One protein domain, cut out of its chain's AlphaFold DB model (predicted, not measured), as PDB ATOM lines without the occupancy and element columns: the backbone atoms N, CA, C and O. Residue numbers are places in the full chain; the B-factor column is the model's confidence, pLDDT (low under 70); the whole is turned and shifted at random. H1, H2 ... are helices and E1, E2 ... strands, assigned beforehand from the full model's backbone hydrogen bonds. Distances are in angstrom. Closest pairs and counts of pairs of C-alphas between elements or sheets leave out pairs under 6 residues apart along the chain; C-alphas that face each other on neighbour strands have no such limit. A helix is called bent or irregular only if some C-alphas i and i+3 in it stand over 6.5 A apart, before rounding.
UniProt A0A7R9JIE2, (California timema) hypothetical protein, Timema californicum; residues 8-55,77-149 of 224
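Overview. This is residues 8 to 55 and 77 to 149 of the 224 residues of the protein "(California timema) hypothetical protein" of Timema californicum (UniProt A0A7R9JIE2). One long helix, H5, meets the long helix H4 end to end at a wide corner, and a small head of H1, H2, H3 and the two-stranded sheet E1 E2 sits at the side of H5, with H1 and H3 packed on it. Residues 77 to 94 of H4 stick out as a free arm, and at the other end of H5 the unnamed tail, residues 135 to 149, folds back. The printed part has 121 residues with five named helices and two named strands, in the order E1 H1 H2 H3 E2 H4 H5; the strands are antiparallel, and the class is mostly helix. The whole is extended, with a radius of gyration of the C-alphas of 21.4 A and spans of 77 by 34 by 23 A, and the arm adds to its length.

Along the chain. Find C-alpha 10 at (-2.116, -6.072, -41.466), where E1, residues 10 to 12, begins. After it come H1, residues 16 to 23, H2, residues 27 to 30, and H3, residues 33 to 45, which is 18.4 A long. H1 is irregular: its C-alphas 17 and 20 are 7.2 A apart. E2 follows at residues 49 to 51. Past the cut, look for C-alpha 77 at (-34.055, -24.053, -51.406); from there H4 runs 33.0 A to residue 99. H5, residues 101 to 134, runs 50.4 A to C-alpha 134 at (13.041, 8.660, -8.666); it is neither bent nor irregular, but only just: C-alphas 123 and 126 are 6.4 A apart.

Arrangement. Begin at H5, the hub. Its residues 115 to 123 alone touch H1, closest at the C-alphas of Asn 19 and Ala 119, 4.3 A, and the lines stand at 73 degrees, only just about perpendicular. Its residues 105 to 112 alone touch H3, closest at the C-alphas of Tyr 40 and Gln 108, 5.9 A, at a steep tilt of 64 degrees, the same way. H2 only just touches H5, with 3 pairs of C-alphas within 8 A, the closest those of Ile 30 and Arg 109, 6.0 A. H4 and H5 are close but not clearly touching, the C-alphas of Ser 97 and Ser 103 being closest at 7.0 A. E1 and E2 are antiparallel neighbours; check N 11 and O 50, 2.8 A apart, within hydrogen-bond range. Every O i to N i+4 pair is within that range in H3 and H4, against 2 of 4 in H1 and 26 of 30 in H5, while H2 is too short for such a pair.

Size, cuts and confidence. The two C-alphas farthest apart, of Glu 77 and Gly 138, are 76.9 A apart. Residues 56 to 76 are not printed, and C-alphas 55 and 77 lie 28.7 A apart across that cut. The links that are printed whole are tight. Mean pLDDT of the printed part is 75.9; look for values under 70 at residues 8 to 9, 52 to 55 and 124 to 149 of this model.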
ATOM      1  N   PRO A   8      -8.393  -6.183 -45.268       58.00
ATOM      2  CA  PRO A   8      -7.052  -6.736 -45.385       58.00
ATOM      3  C   PRO A   8      -6.403  -6.715 -44.002       58.00
ATOM      4  O   PRO A   8      -6.362  -5.684 -43.331       58.00
ATOM      5  N   ASN A   9      -5.975  -7.883 -43.534       65.00
ATOM      6  CA  ASN A   9      -5.341  -7.998 -42.234       65.00
ATOM      7  C   ASN A   9      -3.902  -7.484 -42.382       65.00
ATOM      8  O   ASN A   9      -3.160  -7.916 -43.269       65.00
ATOM      9  N   PHE A  10      -3.500  -6.541 -41.534       76.81
ATOM     10  CA  PHE A  10      -2.116  -6.072 -41.466       76.81
ATOM     11  C   PHE A  10      -1.505  -6.590 -40.184       76.81
ATOM     12  O   PHE A  10      -2.076  -6.441 -39.103       76.81
ATOM     13  N   LYS A  11      -0.307  -7.153 -40.296       82.31
ATOM     14  CA  LYS A  11       0.520  -7.434 -39.136       82.31
ATOM     15  C   LYS A  11       1.474  -6.273 -38.934       82.31
ATOM     16  O   LYS A  11       2.306  -5.968 -39.790       82.31
ATOM     17  N   VAL A  12       1.324  -5.651 -37.776       88.06
ATOM     18  CA  VAL A  12       2.072  -4.475 -37.356       88.06
ATOM     19  C   VAL A  12       3.132  -4.884 -36.335       88.06
ATOM     20  O   VAL A  12       2.835  -5.609 -35.384       88.06
ATOM     21  N   LYS A  13       4.367  -4.418 -36.527       91.88
ATOM     22  CA  LYS A  13       5.481  -4.606 -35.593       91.88
ATOM     23  C   LYS A  13       6.358  -3.356 -35.575       91.88
ATOM     24  O   LYS A  13       7.257  -3.211 -36.394       91.88
ATOM     25  N   TRP A  14       6.106  -2.467 -34.623       92.38
ATOM     26  CA  TRP A  14       6.850  -1.218 -34.498       92.38
ATOM     27  C   TRP A  14       8.296  -1.444 -34.064       92.38
ATOM     28  O   TRP A  14       8.578  -2.275 -33.201       92.38
ATOM     29  N   LEU A  15       9.214  -0.714 -34.694       91.69
ATOM     30  CA  LEU A  15      10.635  -0.770 -34.381       91.69
ATOM     31  C   LEU A  15      11.013   0.390 -33.462       91.69
ATOM     32  O   LEU A  15      11.013   1.548 -33.878       91.69
ATOM     33  N   ASP A  16      11.395   0.080 -32.224       91.62
ATOM     34  CA  ASP A  16      11.628   1.109 -31.203       91.62
ATOM     35  C   ASP A  16      12.756   2.084 -31.542       91.62
ATOM     36  O   ASP A  16      12.666   3.277 -31.252       91.62
ATOM     37  N   HIS A  17      13.795   1.612 -32.236       91.62
ATOM     38  CA  HIS A  17      14.916   2.455 -32.659       91.62
ATOM     39  C   HIS A  17      14.510   3.547 -33.665       91.62
ATOM     40  O   HIS A  17      15.245   4.516 -33.842       91.62
ATOM     41  N   LEU A  18      13.338   3.426 -34.300       92.06
ATOM     42  CA  LEU A  18      12.798   4.438 -35.207       92.06
ATOM     43  C   LEU A  18      11.860   5.430 -34.503       92.06
ATOM     44  O   LEU A  18      11.421   6.393 -35.130       92.06
ATOM     45  N   ASN A  19      11.554   5.251 -33.212       89.62
ATOM     46  CA  ASN A  19      10.592   6.103 -32.501       89.62
ATOM     47  C   ASN A  19      11.006   7.581 -32.500       89.62
ATOM     48  O   ASN A  19      10.166   8.445 -32.716       89.62
ATOM     49  N   SER A  20      12.293   7.900 -32.346       86.94
ATOM     50  CA  SER A  20      12.753   9.296 -32.411       86.94
ATOM     51  C   SER A  20      12.514   9.943 -33.778       86.94
ATOM     52  O   SER A  20      12.203  11.130 -33.830       86.94
ATOM     53  N   ILE A  21      12.622   9.164 -34.859       90.88
ATOM     54  CA  ILE A  21      12.400   9.627 -36.235       90.88
ATOM     55  C   ILE A  21      10.903   9.850 -36.459       90.88
ATOM     56  O   ILE A  21      10.491  10.928 -36.874       90.88
ATOM     57  N   TRP A  22      10.078   8.862 -36.112       90.44
ATOM     58  CA  TRP A  22       8.625   8.938 -36.269       90.44
ATOM     59  C   TRP A  22       7.970   9.996 -35.371       90.44
ATOM     60  O   TRP A  22       6.986  10.605 -35.776       90.44
ATOM     61  N   ALA A  23       8.516  10.258 -34.180       86.12
ATOM     62  CA  ALA A  23       8.024  11.307 -33.286       86.12
ATOM     63  C   ALA A  23       8.356  12.728 -33.777       86.12
ATOM     64  O   ALA A  23       7.706  13.677 -33.351       86.12
ATOM     65  N   ALA A  24       9.367  12.880 -34.638       85.75
ATOM     66  CA  ALA A  24       9.743  14.155 -35.247       85.75
ATOM     67  C   ALA A  24       9.078  14.385 -36.621       85.75
ATOM     68  O   ALA A  24       9.335  15.403 -37.262       85.75
ATOM     69  N   GLU A  25       8.252  13.445 -37.092       88.56
ATOM     70  CA  GLU A  25       7.604  13.514 -38.403       88.56
ATOM     71  C   GLU A  25       6.601  14.678 -38.481       88.56
ATOM     72  O   GLU A  25       5.862  14.958 -37.535       88.56
ATOM     73  N   ASN A  26       6.537  15.342 -39.638       82.19
ATOM     74  CA  ASN A  26       5.619  16.457 -39.841       82.19
ATOM     75  C   ASN A  26       4.185  15.947 -40.068       82.19
ATOM     76  O   ASN A  26       3.893  15.281 -41.063       82.19
ATOM     77  N   SER A  27       3.258  16.327 -39.188       76.81
ATOM     78  CA  SER A  27       1.845  15.935 -39.266       76.81
ATOM     79  C   SER A  27       1.134  16.417 -40.538       76.81
ATOM     80  O   SER A  27       0.169  15.787 -40.977       76.81
ATOM     81  N   ALA A  28       1.626  17.480 -41.188       80.75
ATOM     82  CA  ALA A  28       1.087  17.965 -42.458       80.75
ATOM     83  C   ALA A  28       1.227  16.931 -43.591       80.75
ATOM     84  O   ALA A  28       0.334  16.830 -44.440       80.75
ATOM     85  N   ASN A  29       2.280  16.103 -43.562       82.69
ATOM     86  CA  ASN A  29       2.558  15.085 -44.581       82.69
ATOM     87  C   ASN A  29       1.451  14.020 -44.665       82.69
ATOM     88  O   ASN A  29       1.195  13.467 -45.727       82.69
ATOM     89  N   ILE A  30       0.719  13.784 -43.576       86.00
ATOM     90  CA  ILE A  30      -0.381  12.807 -43.520       86.00
ATOM     91  C   ILE A  30      -1.589  13.277 -44.349       86.00
ATOM     92  O   ILE A  30      -2.373  12.476 -44.863       86.00
ATOM     93  N   SER A  31      -1.759  14.596 -44.487       82.62
ATOM     94  CA  SER A  31      -2.896  15.187 -45.197       82.62
ATOM     95  C   SER A  31      -2.740  15.178 -46.720       82.62
ATOM     96  O   SER A  31      -3.747  15.180 -47.431       82.62
ATOM     97  N   SER A  32      -1.504  15.113 -47.221       88.00
ATOM     98  CA  SER A  32      -1.198  15.007 -48.650       88.00
ATOM     99  C   SER A  32      -1.167  13.543 -49.093       88.00
ATOM    100  O   SER A  32      -0.721  12.676 -48.343       88.00
ATOM    101  N   ARG A  33      -1.672  13.254 -50.301       86.38
ATOM    102  CA  ARG A  33      -1.729  11.893 -50.865       86.38
ATOM    103  C   ARG A  33      -0.326  11.332 -51.109       86.38
ATOM    104  O   ARG A  33      -0.020  10.235 -50.663       86.38
ATOM    105  N   ASP A  34       0.538  12.099 -51.758       91.94
ATOM    106  CA  ASP A  34       1.854  11.594 -52.167       91.94
ATOM    107  C   ASP A  34       2.808  11.501 -50.972       91.94
ATOM    108  O   ASP A  34       3.570  10.544 -50.833       91.94
ATOM    109  N   ALA A  35       2.698  12.452 -50.042       89.81
ATOM    110  CA  ALA A  35       3.473  12.412 -48.814       89.81
ATOM    111  C   ALA A  35       3.052  11.222 -47.936       89.81
ATOM    112  O   ALA A  35       3.924  10.475 -47.501       89.81
ATOM    113  N   VAL A  36       1.752  10.947 -47.741       90.81
ATOM    114  CA  VAL A  36       1.348   9.758 -46.972       90.81
ATOM    115  C   VAL A  36       1.746   8.447 -47.653       90.81
ATOM    116  O   VAL A  36       2.130   7.516 -46.949       90.81
ATOM    117  N   ASN A  37       1.738   8.387 -48.989       93.00
ATOM    118  CA  ASN A  37       2.238   7.227 -49.731       93.00
ATOM    119  C   ASN A  37       3.707   6.961 -49.390       93.00
ATOM    120  O   ASN A  37       4.035   5.873 -48.932       93.00
ATOM    121  N   SER A  38       4.569   7.979 -49.480       95.06
ATOM    122  CA  SER A  38       5.984   7.826 -49.114       95.06
ATOM    123  C   SER A  38       6.192   7.434 -47.644       95.06
ATOM    124  O   SER A  38       7.044   6.602 -47.338       95.06
ATOM    125  N   LEU A  39       5.393   7.976 -46.714       94.00
ATOM    126  CA  LEU A  39       5.437   7.581 -45.303       94.00
ATOM    127  C   LEU A  39       5.035   6.114 -45.122       94.00
ATOM    128  O   LEU A  39       5.679   5.392 -44.361       94.00
ATOM    129  N   TYR A  40       3.993   5.671 -45.821       93.75
ATOM    130  CA  TYR A  40       3.554   4.284 -45.804       93.75
ATOM    131  C   TYR A  40       4.605   3.346 -46.409       93.75
ATOM    132  O   TYR A  40       4.911   2.319 -45.808       93.75
ATOM    133  N   ASP A  41       5.236   3.726 -47.518       94.75
ATOM    134  CA  ASP A  41       6.309   2.945 -48.137       94.75
ATOM    135  C   ASP A  41       7.478   2.741 -47.169       94.75
ATOM    136  O   ASP A  41       8.004   1.634 -47.061       94.75
ATOM    137  N   ARG A  42       7.830   3.759 -46.370       95.88
ATOM    138  CA  ARG A  42       8.820   3.592 -45.292       95.88
ATOM    139  C   ARG A  42       8.387   2.537 -44.272       95.88
ATOM    140  O   ARG A  42       9.227   1.746 -43.855       95.88
ATOM    141  N   LEU A  43       7.109   2.486 -43.877       94.00
ATOM    142  CA  LEU A  43       6.609   1.446 -42.961       94.00
ATOM    143  C   LEU A  43       6.777   0.042 -43.553       94.00
ATOM    144  O   LEU A  43       7.146  -0.889 -42.834       94.00
ATOM    145  N   VAL A  44       6.519  -0.110 -44.853       93.06
ATOM    146  CA  VAL A  44       6.654  -1.387 -45.566       93.06
ATOM    147  C   VAL A  44       8.125  -1.782 -45.704       93.06
ATOM    148  O   VAL A  44       8.492  -2.906 -45.359       93.06
ATOM    149  N   VAL A  45       8.991  -0.857 -46.129       94.50
ATOM    150  CA  VAL A  45      10.446  -1.069 -46.262       94.50
ATOM    151  C   VAL A  45      11.072  -1.448 -44.920       94.50
ATOM    152  O   VAL A  45      11.864  -2.390 -44.847       94.50
ATOM    153  N   ASN A  46      10.657  -0.787 -43.839       94.44
ATOM    154  CA  ASN A  46      11.117  -1.088 -42.485       94.44
ATOM    155  C   ASN A  46      10.505  -2.377 -41.911       94.44
ATOM    156  O   ASN A  46      10.861  -2.779 -40.804       94.44
ATOM    157  N   LYS A  47       9.595  -3.041 -42.640       92.69
ATOM    158  CA  LYS A  47       8.832  -4.218 -42.185       92.69
ATOM    159  C   LYS A  47       8.027  -3.951 -40.908       92.69
ATOM    160  O   LYS A  47       7.725  -4.876 -40.153       92.69
ATOM    161  N   GLU A  48       7.678  -2.689 -40.677       91.31
ATOM    162  CA  GLU A  48       6.822  -2.260 -39.575       91.31
ATOM    163  C   GLU A  48       5.357  -2.598 -39.858       91.31
ATOM    164  O   GLU A  48       4.602  -2.921 -38.940       91.31
ATOM    165  N   VAL A  49       4.978  -2.589 -41.136       90.56
ATOM    166  CA  VAL A  49       3.692  -3.075 -41.634       90.56
ATOM    167  C   VAL A  49       3.956  -4.186 -42.638       90.56
ATOM    168  O   VAL A  49       4.702  -4.018 -43.599       90.56
ATOM    169  N   THR A  50       3.321  -5.331 -42.419       85.56
ATOM    170  CA  THR A  50       3.330  -6.453 -43.356       85.56
ATOM    171  C   THR A  50       1.895  -6.824 -43.684       85.56
ATOM    172  O   THR A  50       1.074  -7.022 -42.785       85.56
ATOM    173  N   ASN A  51       1.582  -6.899 -44.975       76.81
ATOM    174  CA  ASN A  51       0.282  -7.374 -45.425       76.81
ATOM    175  C   ASN A  51       0.238  -8.865 -45.114       76.81
ATOM    176  O   ASN A  51       0.988  -9.648 -45.697       76.81
ATOM    177  N   THR A  52      -0.598  -9.269 -44.161       66.50
ATOM    178  CA  THR A  52      -0.920 -10.689 -44.067       66.50
ATOM    179  C   THR A  52      -1.868 -10.936 -45.215       66.50
ATOM    180  O   THR A  52      -2.946 -10.350 -45.220       66.50
ATOM    181  N   ASN A  53      -1.425 -11.703 -46.214       52.47
ATOM    182  CA  ASN A  53      -2.227 -12.074 -47.374       52.47
ATOM    183  C   ASN A  53      -3.569 -12.614 -46.875       52.47
ATOM    184  O   ASN A  53      -3.671 -13.771 -46.465       52.47
ATOM    185  N   ALA A  54      -4.582 -11.753 -46.831       52.38
ATOM    186  CA  ALA A  54      -5.938 -12.165 -46.569       52.38
ATOM    187  C   ALA A  54      -6.345 -12.893 -47.840       52.38
ATOM    188  O   ALA A  54      -6.474 -12.266 -48.882       52.38
ATOM    189  N   CYS A  55      -6.352 -14.221 -47.730       43.97
ATOM    190  CA  CYS A  55      -6.894 -15.202 -48.651       43.97
ATOM    191  C   CYS A  55      -7.183 -14.657 -50.057       43.97
ATOM    192  O   CYS A  55      -8.200 -14.003 -50.286       43.97
ATOM    193  N   GLU A  77     -35.210 -24.139 -50.499       84.81
ATOM    194  CA  GLU A  77     -34.055 -24.053 -51.406       84.81
ATOM    195  C   GLU A  77     -33.954 -22.665 -52.040       84.81
ATOM    196  O   GLU A  77     -32.866 -22.098 -52.126       84.81
ATOM    197  N   LEU A  78     -35.092 -22.070 -52.412       86.81
ATOM    198  CA  LEU A  78     -35.143 -20.703 -52.924       86.81
ATOM    199  C   LEU A  78     -34.633 -19.688 -51.892       86.81
ATOM    200  O   LEU A  78     -33.830 -18.820 -52.232       86.81
ATOM    201  N   GLU A  79     -35.062 -19.793 -50.631       89.00
ATOM    202  CA  GLU A  79     -34.587 -18.918 -49.554       89.00
ATOM    203  C   GLU A  79     -33.076 -19.074 -49.321       89.00
ATOM    204  O   GLU A  79     -32.356 -18.079 -49.170       89.00
ATOM    205  N   HIS A  80     -32.572 -20.312 -49.366       86.19
ATOM    206  CA  HIS A  80     -31.141 -20.589 -49.279       86.19
ATOM    207  C   HIS A  80     -30.366 -19.960 -50.447       86.19
ATOM    208  O   HIS A  80     -29.361 -19.284 -50.216       86.19
ATOM    209  N   HIS A  81     -30.856 -20.102 -51.681       83.44
ATOM    210  CA  HIS A  81     -30.257 -19.492 -52.870       83.44
ATOM    211  C   HIS A  81     -30.230 -17.966 -52.792       83.44
ATOM    212  O   HIS A  81     -29.197 -17.358 -53.069       83.44
ATOM    213  N   ILE A  82     -31.330 -17.336 -52.375       88.19
ATOM    214  CA  ILE A  82     -31.394 -15.880 -52.194       88.19
ATOM    215  C   ILE A  82     -30.377 -15.438 -51.138       88.19
ATOM    216  O   ILE A  82     -29.624 -14.493 -51.361       88.19
ATOM    217  N   THR A  83     -30.305 -16.146 -50.011       85.38
ATOM    218  CA  THR A  83     -29.352 -15.838 -48.937       85.38
ATOM    219  C   THR A  83     -27.905 -15.962 -49.415       85.38
ATOM    220  O   THR A  83     -27.096 -15.068 -49.158       85.38
ATOM    221  N   ALA A  84     -27.577 -17.031 -50.145       82.25
ATOM    222  CA  ALA A  84     -26.249 -17.244 -50.712       82.25
ATOM    223  C   ALA A  84     -25.885 -16.168 -51.748       82.25
ATOM    224  O   ALA A  84     -24.772 -15.641 -51.724       82.25
ATOM    225  N   LEU A  85     -26.830 -15.783 -52.612       86.38
ATOM    226  CA  LEU A  85     -26.632 -14.730 -53.606       86.38
ATOM    227  C   LEU A  85     -26.367 -13.373 -52.946       86.38
ATOM    228  O   LEU A  85     -25.428 -12.677 -53.323       86.38
ATOM    229  N   LEU A  86     -27.169 -13.008 -51.943       87.31
ATOM    230  CA  LEU A  86     -27.001 -11.758 -51.203       87.31
ATOM    231  C   LEU A  86     -25.665 -11.721 -50.451       87.31
ATOM    232  O   LEU A  86     -24.999 -10.687 -50.445       87.31
ATOM    233  N   ALA A  87     -25.248 -12.844 -49.857       78.38
ATOM    234  CA  ALA A  87     -23.943 -12.958 -49.213       78.38
ATOM    235  C   ALA A  87     -22.799 -12.759 -50.221       78.38
ATOM    236  O   ALA A  87     -21.913 -11.945 -49.977       78.38
ATOM    237  N   ALA A  88     -22.858 -13.416 -51.383       79.50
ATOM    238  CA  ALA A  88     -21.850 -13.270 -52.432       79.50
ATOM    239  C   ALA A  88     -21.782 -11.834 -52.990       79.50
ATOM    240  O   ALA A  88     -20.696 -11.286 -53.180       79.50
ATOM    241  N   GLN A  89     -22.933 -11.189 -53.214       84.44
ATOM    242  CA  GLN A  89     -22.993  -9.791 -53.656       84.44
ATOM    243  C   GLN A  89     -22.408  -8.834 -52.614       84.44
ATOM    244  O   GLN A  89     -21.698  -7.894 -52.973       84.44
ATOM    245  N   LEU A  90     -22.684  -9.076 -51.330       82.75
ATOM    246  CA  LEU A  90     -22.130  -8.289 -50.236       82.75
ATOM    247  C   LEU A  90     -20.609  -8.443 -50.151       82.75
ATOM    248  O   LEU A  90     -19.908  -7.436 -50.061       82.75
ATOM    249  N   GLU A  91     -20.097  -9.673 -50.195       77.31
ATOM    250  CA  GLU A  91     -18.654  -9.935 -50.171       77.31
ATOM    251  C   GLU A  91     -17.942  -9.257 -51.346       77.31
ATOM    252  O   GLU A  91     -16.920  -8.593 -51.154       77.31
ATOM    253  N   LEU A  92     -18.521  -9.332 -52.548       79.94
ATOM    254  CA  LEU A  92     -17.990  -8.660 -53.729       79.94
ATOM    255  C   LEU A  92     -18.003  -7.134 -53.563       79.94
ATOM    256  O   LEU A  92     -16.981  -6.481 -53.767       79.94
ATOM    257  N   ALA A  93     -19.123  -6.553 -53.129       76.69
ATOM    258  CA  ALA A  93     -19.223  -5.114 -52.891       76.69
ATOM    259  C   ALA A  93     -18.201  -4.627 -51.848       76.69
ATOM    260  O   ALA A  93     -17.612  -3.555 -52.013       76.69
ATOM    261  N   GLN A  94     -17.953  -5.414 -50.798       75.56
ATOM    262  CA  GLN A  94     -16.942  -5.116 -49.785       75.56
ATOM    263  C   GLN A  94     -15.524  -5.174 -50.353       75.56
ATOM    264  O   GLN A  94     -14.751  -4.251 -50.102       75.56
ATOM    265  N   ALA A  95     -15.197  -6.196 -51.148       74.12
ATOM    266  CA  ALA A  95     -13.892  -6.318 -51.793       74.12
ATOM    267  C   ALA A  95     -13.601  -5.112 -52.704       74.12
ATOM    268  O   ALA A  95     -12.595  -4.426 -52.519       74.12
ATOM    269  N   PHE A  96     -14.533  -4.762 -53.595       71.75
ATOM    270  CA  PHE A  96     -14.395  -3.588 -54.467       71.75
ATOM    271  C   PHE A  96     -14.311  -2.275 -53.679       71.75
ATOM    272  O   PHE A  96     -13.523  -1.386 -54.005       71.75
ATOM    273  N   SER A  97     -15.083  -2.150 -52.597       74.38
ATOM    274  CA  SER A  97     -15.015  -0.974 -51.724       74.38
ATOM    275  C   SER A  97     -13.661  -0.871 -51.010       74.38
ATOM    276  O   SER A  97     -13.115   0.228 -50.864       74.38
ATOM    277  N   ALA A  98     -13.092  -2.000 -50.583       73.44
ATOM    278  CA  ALA A  98     -11.791  -2.079 -49.923       73.44
ATOM    279  C   ALA A  98     -10.614  -1.791 -50.871       73.44
ATOM    280  O   ALA A  98      -9.587  -1.274 -50.415       73.44
ATOM    281  N   GLU A  99     -10.773  -2.079 -52.163       77.38
ATOM    282  CA  GLU A  99      -9.793  -1.783 -53.214       77.38
ATOM    283  C   GLU A  99      -9.929  -0.378 -53.814       77.38
ATOM    284  O   GLU A  99      -9.055   0.064 -54.559       77.38
ATOM    285  N   SER A 100     -10.976   0.373 -53.455       82.06
ATOM    286  CA  SER A 100     -11.120   1.752 -53.920       82.06
ATOM    287  C   SER A 100      -9.898   2.615 -53.534       82.06
ATOM    288  O   SER A 100      -9.404   2.514 -52.401       82.06
ATOM    289  N   PRO A 101      -9.434   3.533 -54.410       83.31
ATOM    290  CA  PRO A 101      -8.294   4.410 -54.117       83.31
ATOM    291  C   PRO A 101      -8.460   5.199 -52.813       83.31
ATOM    292  O   PRO A 101      -7.505   5.393 -52.062       83.31
ATOM    293  N   PHE A 102      -9.694   5.606 -52.505       83.88
ATOM    294  CA  PHE A 102     -10.031   6.262 -51.245       83.88
ATOM    295  C   PHE A 102      -9.757   5.361 -50.034       83.88
ATOM    296  O   PHE A 102      -9.095   5.795 -49.090       83.88
ATOM    297  N   SER A 103     -10.232   4.112 -50.060       80.94
ATOM    298  CA  SER A 103     -10.042   3.150 -48.968       80.94
ATOM    299  C   SER A 103      -8.564   2.832 -48.750       80.94
ATOM    300  O   SER A 103      -8.100   2.788 -47.608       80.94
ATOM    301  N   VAL A 104      -7.799   2.694 -49.837       84.12
ATOM    302  CA  VAL A 104      -6.345   2.486 -49.787       84.12
ATOM    303  C   VAL A 104      -5.644   3.661 -49.100       84.12
ATOM    304  O   VAL A 104      -4.954   3.455 -48.100       84.12
ATOM    305  N   VAL A 105      -5.872   4.894 -49.562       86.88
ATOM    306  CA  VAL A 105      -5.218   6.091 -48.999       86.88
ATOM    307  C   VAL A 105      -5.642   6.341 -47.552       86.88
ATOM    308  O   VAL A 105      -4.815   6.680 -46.702       86.88
ATOM    309  N   LEU A 106      -6.924   6.147 -47.232       87.00
ATOM    310  CA  LEU A 106      -7.427   6.276 -45.866       87.00
ATOM    311  C   LEU A 106      -6.706   5.309 -44.922       87.00
ATOM    312  O   LEU A 106      -6.284   5.689 -43.831       87.00
ATOM    313  N   ARG A 107      -6.516   4.069 -45.360       87.88
ATOM    314  CA  ARG A 107      -5.834   3.040 -44.584       87.88
ATOM    315  C   ARG A 107      -4.361   3.360 -44.349       87.88
ATOM    316  O   ARG A 107      -3.883   3.211 -43.227       87.88
ATOM    317  N   GLN A 108      -3.663   3.848 -45.372       89.56
ATOM    318  CA  GLN A 108      -2.278   4.310 -45.240       89.56
ATOM    319  C   GLN A 108      -2.170   5.435 -44.204       89.56
ATOM    320  O   GLN A 108      -1.325   5.368 -43.312       89.56
ATOM    321  N   ARG A 109      -3.082   6.419 -44.247       92.81
ATOM    322  CA  ARG A 109      -3.152   7.505 -43.252       92.81
ATOM    323  C   ARG A 109      -3.335   6.982 -41.836       92.81
ATOM    324  O   ARG A 109      -2.628   7.428 -40.937       92.81
ATOM    325  N   LEU A 110      -4.253   6.037 -41.637       89.56
ATOM    326  CA  LEU A 110      -4.509   5.450 -40.321       89.56
ATOM    327  C   LEU A 110      -3.284   4.706 -39.776       89.56
ATOM    328  O   LEU A 110      -2.931   4.904 -38.616       89.56
ATOM    329  N   LEU A 111      -2.595   3.915 -40.602       89.44
ATOM    330  CA  LEU A 111      -1.396   3.179 -40.184       89.44
ATOM    331  C   LEU A 111      -0.223   4.109 -39.848       89.44
ATOM    332  O   LEU A 111       0.452   3.913 -38.837       89.44
ATOM    333  N   VAL A 112      -0.007   5.151 -40.653       91.81
ATOM    334  CA  VAL A 112       1.015   6.176 -40.389       91.81
ATOM    335  C   VAL A 112       0.705   6.939 -39.099       91.81
ATOM    336  O   VAL A 112       1.589   7.118 -38.262       91.81
ATOM    337  N   LEU A 113      -0.553   7.335 -38.887       89.81
ATOM    338  CA  LEU A 113      -0.985   7.982 -37.644       89.81
ATOM    339  C   LEU A 113      -0.767   7.078 -36.432       89.81
ATOM    340  O   LEU A 113      -0.211   7.523 -35.429       89.81
ATOM    341  N   GLN A 114      -1.156   5.806 -36.533       90.12
ATOM    342  CA  GLN A 114      -0.951   4.823 -35.476       90.12
ATOM    343  C   GLN A 114       0.538   4.683 -35.126       90.12
ATOM    344  O   GLN A 114       0.889   4.626 -33.945       90.12
ATOM    345  N   ARG A 115       1.426   4.685 -36.130       92.31
ATOM    346  CA  ARG A 115       2.878   4.628 -35.920       92.31
ATOM    347  C   ARG A 115       3.418   5.849 -35.181       92.31
ATOM    348  O   ARG A 115       4.224   5.689 -34.261       92.31
ATOM    349  N   ILE A 116       3.022   7.049 -35.608       88.62
ATOM    350  CA  ILE A 116       3.472   8.314 -35.010       88.62
ATOM    351  C   ILE A 116       2.974   8.402 -33.568       88.62
ATOM    352  O   ILE A 116       3.749   8.708 -32.665       88.62
ATOM    353  N   TYR A 117       1.712   8.040 -33.328       86.25
ATOM    354  CA  TYR A 117       1.153   7.963 -31.982       86.25
ATOM    355  C   TYR A 117       1.952   7.009 -31.085       86.25
ATOM    356  O   TYR A 117       2.316   7.372 -29.967       86.25
ATOM    357  N   TYR A 118       2.301   5.817 -31.583       86.56
ATOM    358  CA  TYR A 118       3.151   4.883 -30.844       86.56
ATOM    359  C   TYR A 118       4.523   5.496 -30.515       86.56
ATOM    360  O   TYR A 118       4.930   5.514 -29.361       86.56
ATOM    361  N   ALA A 119       5.199   6.096 -31.498       87.81
ATOM    362  CA  ALA A 119       6.503   6.733 -31.301       87.81
ATOM    363  C   ALA A 119       6.488   7.837 -30.235       87.81
ATOM    364  O   ALA A 119       7.344   7.866 -29.349       87.81
ATOM    365  N   VAL A 120       5.518   8.749 -30.334       83.69
ATOM    366  CA  VAL A 120       5.347   9.858 -29.390       83.69
ATOM    367  C   VAL A 120       5.019   9.314 -28.004       83.69
ATOM    368  O   VAL A 120       5.611   9.753 -27.018       83.69
ATOM    369  N   SER A 121       4.126   8.328 -27.920       78.50
ATOM    370  CA  SER A 121       3.721   7.784 -26.630       78.50
ATOM    371  C   SER A 121       4.869   7.079 -25.909       78.50
ATOM    372  O   SER A 121       5.119   7.385 -24.747       78.50
ATOM    373  N   THR A 122       5.649   6.245 -26.595       81.00
ATOM    374  CA  THR A 122       6.843   5.613 -26.015       81.00
ATOM    375  C   THR A 122       7.909   6.640 -25.625       81.00
ATOM    376  O   THR A 122       8.516   6.530 -24.564       81.00
ATOM    377  N   LYS A 123       8.136   7.678 -26.440       76.50
ATOM    378  CA  LYS A 123       9.180   8.676 -26.159       76.50
ATOM    379  C   LYS A 123       8.854   9.557 -24.948       76.50
ATOM    380  O   LYS A 123       9.754   9.854 -24.168       76.50
ATOM    381  N   TYR A 124       7.599   9.977 -24.789       68.00
ATOM    382  CA  TYR A 124       7.234  11.009 -23.811       68.00
ATOM    383  C   TYR A 124       6.421  10.491 -22.614       68.00
ATOM    384  O   TYR A 124       6.547  11.053 -21.526       68.00
ATOM    385  N   HIS A 125       5.649   9.402 -22.737       62.31
ATOM    386  CA  HIS A 125       4.899   8.864 -21.590       62.31
ATOM    387  C   HIS A 125       5.744   7.962 -20.676       62.31
ATOM    388  O   HIS A 125       5.533   7.976 -19.462       62.31
ATOM    389  N   ASP A 126       6.742   7.241 -21.198       55.62
ATOM    390  CA  ASP A 126       7.634   6.437 -20.345       55.62
ATOM    391  C   ASP A 126       8.633   7.305 -19.561       55.62
ATOM    392  O   ASP A 126       8.937   7.009 -18.401       55.62
ATOM    393  N   TYR A 127       9.067   8.440 -20.123       49.81
ATOM    394  CA  TYR A 127       9.938   9.401 -19.435       49.81
ATOM    395  C   TYR A 127       9.273  10.007 -18.189       49.81
ATOM    396  O   TYR A 127       9.907  10.075 -17.132       49.81
ATOM    397  N   ALA A 128       7.983  10.360 -18.274       50.78
ATOM    398  CA  ALA A 128       7.202  10.844 -17.132       50.78
ATOM    399  C   ALA A 128       7.088   9.781 -16.021       50.78
ATOM    400  O   ALA A 128       7.169  10.090 -14.832       50.78
ATOM    401  N   LYS A 129       6.982   8.501 -16.395       48.84
ATOM    402  CA  LYS A 129       6.891   7.383 -15.445       48.84
ATOM    403  C   LYS A 129       8.212   7.106 -14.719       48.84
ATOM    404  O   LYS A 129       8.185   6.680 -13.566       48.84
ATOM    405  N   ILE A 130       9.354   7.336 -15.369       46.69
ATOM    406  CA  ILE A 130      10.691   7.138 -14.783       46.69
ATOM    407  C   ILE A 130      11.060   8.301 -13.850       46.69
ATOM    408  O   ILE A 130      11.531   8.059 -12.739       46.69
ATOM    409  N   HIS A 131      10.777   9.549 -14.239       47.78
ATOM    410  CA  HIS A 131      11.065  10.721 -13.399       47.78
ATOM    411  C   HIS A 131      10.184  10.769 -12.142       47.78
ATOM    412  O   HIS A 131      10.666  11.135 -11.074       47.78
ATOM    413  N   CYS A 132       8.942  10.279 -12.207       48.19
ATOM    414  CA  CYS A 132       8.091  10.179 -11.018       48.19
ATOM    415  C   CYS A 132       8.465   9.044 -10.052       48.19
ATOM    416  O   CYS A 132       8.049   9.079  -8.897       48.19
ATOM    417  N   LYS A 133       9.252   8.044 -10.477       44.94
ATOM    418  CA  LYS A 133       9.717   6.960  -9.588       44.94
ATOM    419  C   LYS A 133      10.973   7.316  -8.791       44.94
ATOM    420  O   LYS A 133      11.202   6.716  -7.747       44.94
ATOM    421  N   ASN A 134      11.758   8.282  -9.267       45.09
ATOM    422  CA  ASN A 134      13.041   8.660  -8.666       45.09
ATOM    423  C   ASN A 134      12.985   9.985  -7.876       45.09
ATOM    424  O   ASN A 134      13.993  10.393  -7.299       45.09
ATOM    425  N   GLY A 135      11.828  10.656  -7.823       44.09
ATOM    426  CA  GLY A 135      11.635  11.896  -7.068       44.09
ATOM    427  C   GLY A 135      11.422  11.653  -5.571       44.09
ATOM    428  O   GLY A 135      10.601  10.826  -5.170       44.09
ATOM    429  N   ARG A 136      12.136  12.401  -4.717       45.94
ATOM    430  CA  ARG A 136      11.808  12.511  -3.281       45.94
ATOM    431  C   ARG A 136      10.381  13.066  -3.120       45.94
ATOM    432  O   ARG A 136       9.939  13.809  -3.996       45.94
ATOM    433  N   PRO A 137       9.679  12.797  -1.997       39.81
ATOM    434  CA  PRO A 137       8.273  13.179  -1.772       39.81
ATOM    435  C   PRO A 137       8.023  14.697  -1.583       39.81
ATOM    436  O   PRO A 137       7.203  15.104  -0.764       39.81
ATOM    437  N   GLY A 138       8.719  15.552  -2.335       48.72
ATOM    438  CA  GLY A 138       8.621  17.011  -2.290       48.72
ATOM    439  C   GLY A 138       8.757  17.720  -3.643       48.72
ATOM    440  O   GLY A 138       8.379  18.886  -3.714       48.72
ATOM    441  N   ASP A 139       9.198  17.051  -4.717       40.94
ATOM    442  CA  ASP A 139       9.248  17.663  -6.056       40.94
ATOM    443  C   ASP A 139       7.872  17.610  -6.725       40.94
ATOM    444  O   ASP A 139       7.488  16.685  -7.445       40.94
ATOM    445  N   ARG A 140       7.081  18.641  -6.431       47.62
ATOM    446  CA  ARG A 140       5.775  18.905  -7.028       47.62
ATOM    447  C   ARG A 140       5.914  19.432  -8.451       47.62
ATOM    448  O   ARG A 140       5.560  20.576  -8.712       47.62
ATOM    449  N   THR A 141       6.374  18.615  -9.389       44.50
ATOM    450  CA  THR A 141       6.003  18.787 -10.806       44.50
ATOM    451  C   THR A 141       6.171  17.494 -11.594       44.50
ATOM    452  O   THR A 141       6.608  17.477 -12.736       44.50
ATOM    453  N   CYS A 142       5.726  16.378 -11.020       39.06
ATOM    454  CA  CYS A 142       5.183  15.329 -11.867       39.06
ATOM    455  C   CYS A 142       3.936  15.912 -12.531       39.06
ATOM    456  O   CYS A 142       2.843  15.839 -11.970       39.06
ATOM    457  N   ILE A 143       4.101  16.548 -13.695       42.72
ATOM    458  CA  ILE A 143       2.982  16.794 -14.594       42.72
ATOM    459  C   ILE A 143       2.573  15.418 -15.094       42.72
ATOM    460  O   ILE A 143       3.038  14.885 -16.097       42.72
ATOM    461  N   VAL A 144       1.740  14.808 -14.267       38.12
ATOM    462  CA  VAL A 144       0.872  13.683 -14.527       38.12
ATOM    463  C   VAL A 144      -0.045  14.159 -15.658       38.12
ATOM    464  O   VAL A 144      -1.212  14.460 -15.443       38.12
ATOM    465  N   TYR A 145       0.475  14.243 -16.889       38.72
ATOM    466  CA  TYR A 145      -0.335  14.168 -18.102       38.72
ATOM    467  C   TYR A 145      -0.807  12.718 -18.230       38.72
ATOM    468  O   TYR A 145      -0.472  11.988 -19.161       38.72
ATOM    469  N   TYR A 146      -1.576  12.281 -17.235       32.22
ATOM    470  CA  TYR A 146      -2.566  11.263 -17.468       32.22
ATOM    471  C   TYR A 146      -3.597  11.957 -18.345       32.22
ATOM    472  O   TYR A 146      -4.399  12.761 -17.871       32.22
ATOM    473  N   VAL A 147      -3.584  11.630 -19.633       39.47
ATOM    474  CA  VAL A 147      -4.822  11.606 -20.407       39.47
ATOM    475  C   VAL A 147      -5.638  10.461 -19.806       39.47
ATOM    476  O   VAL A 147      -5.666   9.350 -20.325       39.47
ATOM    477  N   ALA A 148      -6.187  10.704 -18.617       30.31
ATOM    478  CA  ALA A 148      -7.231   9.881 -18.055       30.31
ATOM    479  C   ALA A 148      -8.451  10.115 -18.947       30.31
ATOM    480  O   ALA A 148      -9.015  11.207 -18.974       30.31
ATOM    481  N   ASP A 149      -8.759   9.097 -19.742       33.44
ATOM    482  CA  ASP A 149     -10.080   8.811 -20.284       33.44
ATOM    483  C   ASP A 149     -10.797   9.983 -20.964       33.44
ATOM    484  O   ASP A 149     -11.734  10.530 -20.403       33.44
TER     485      ASP A 149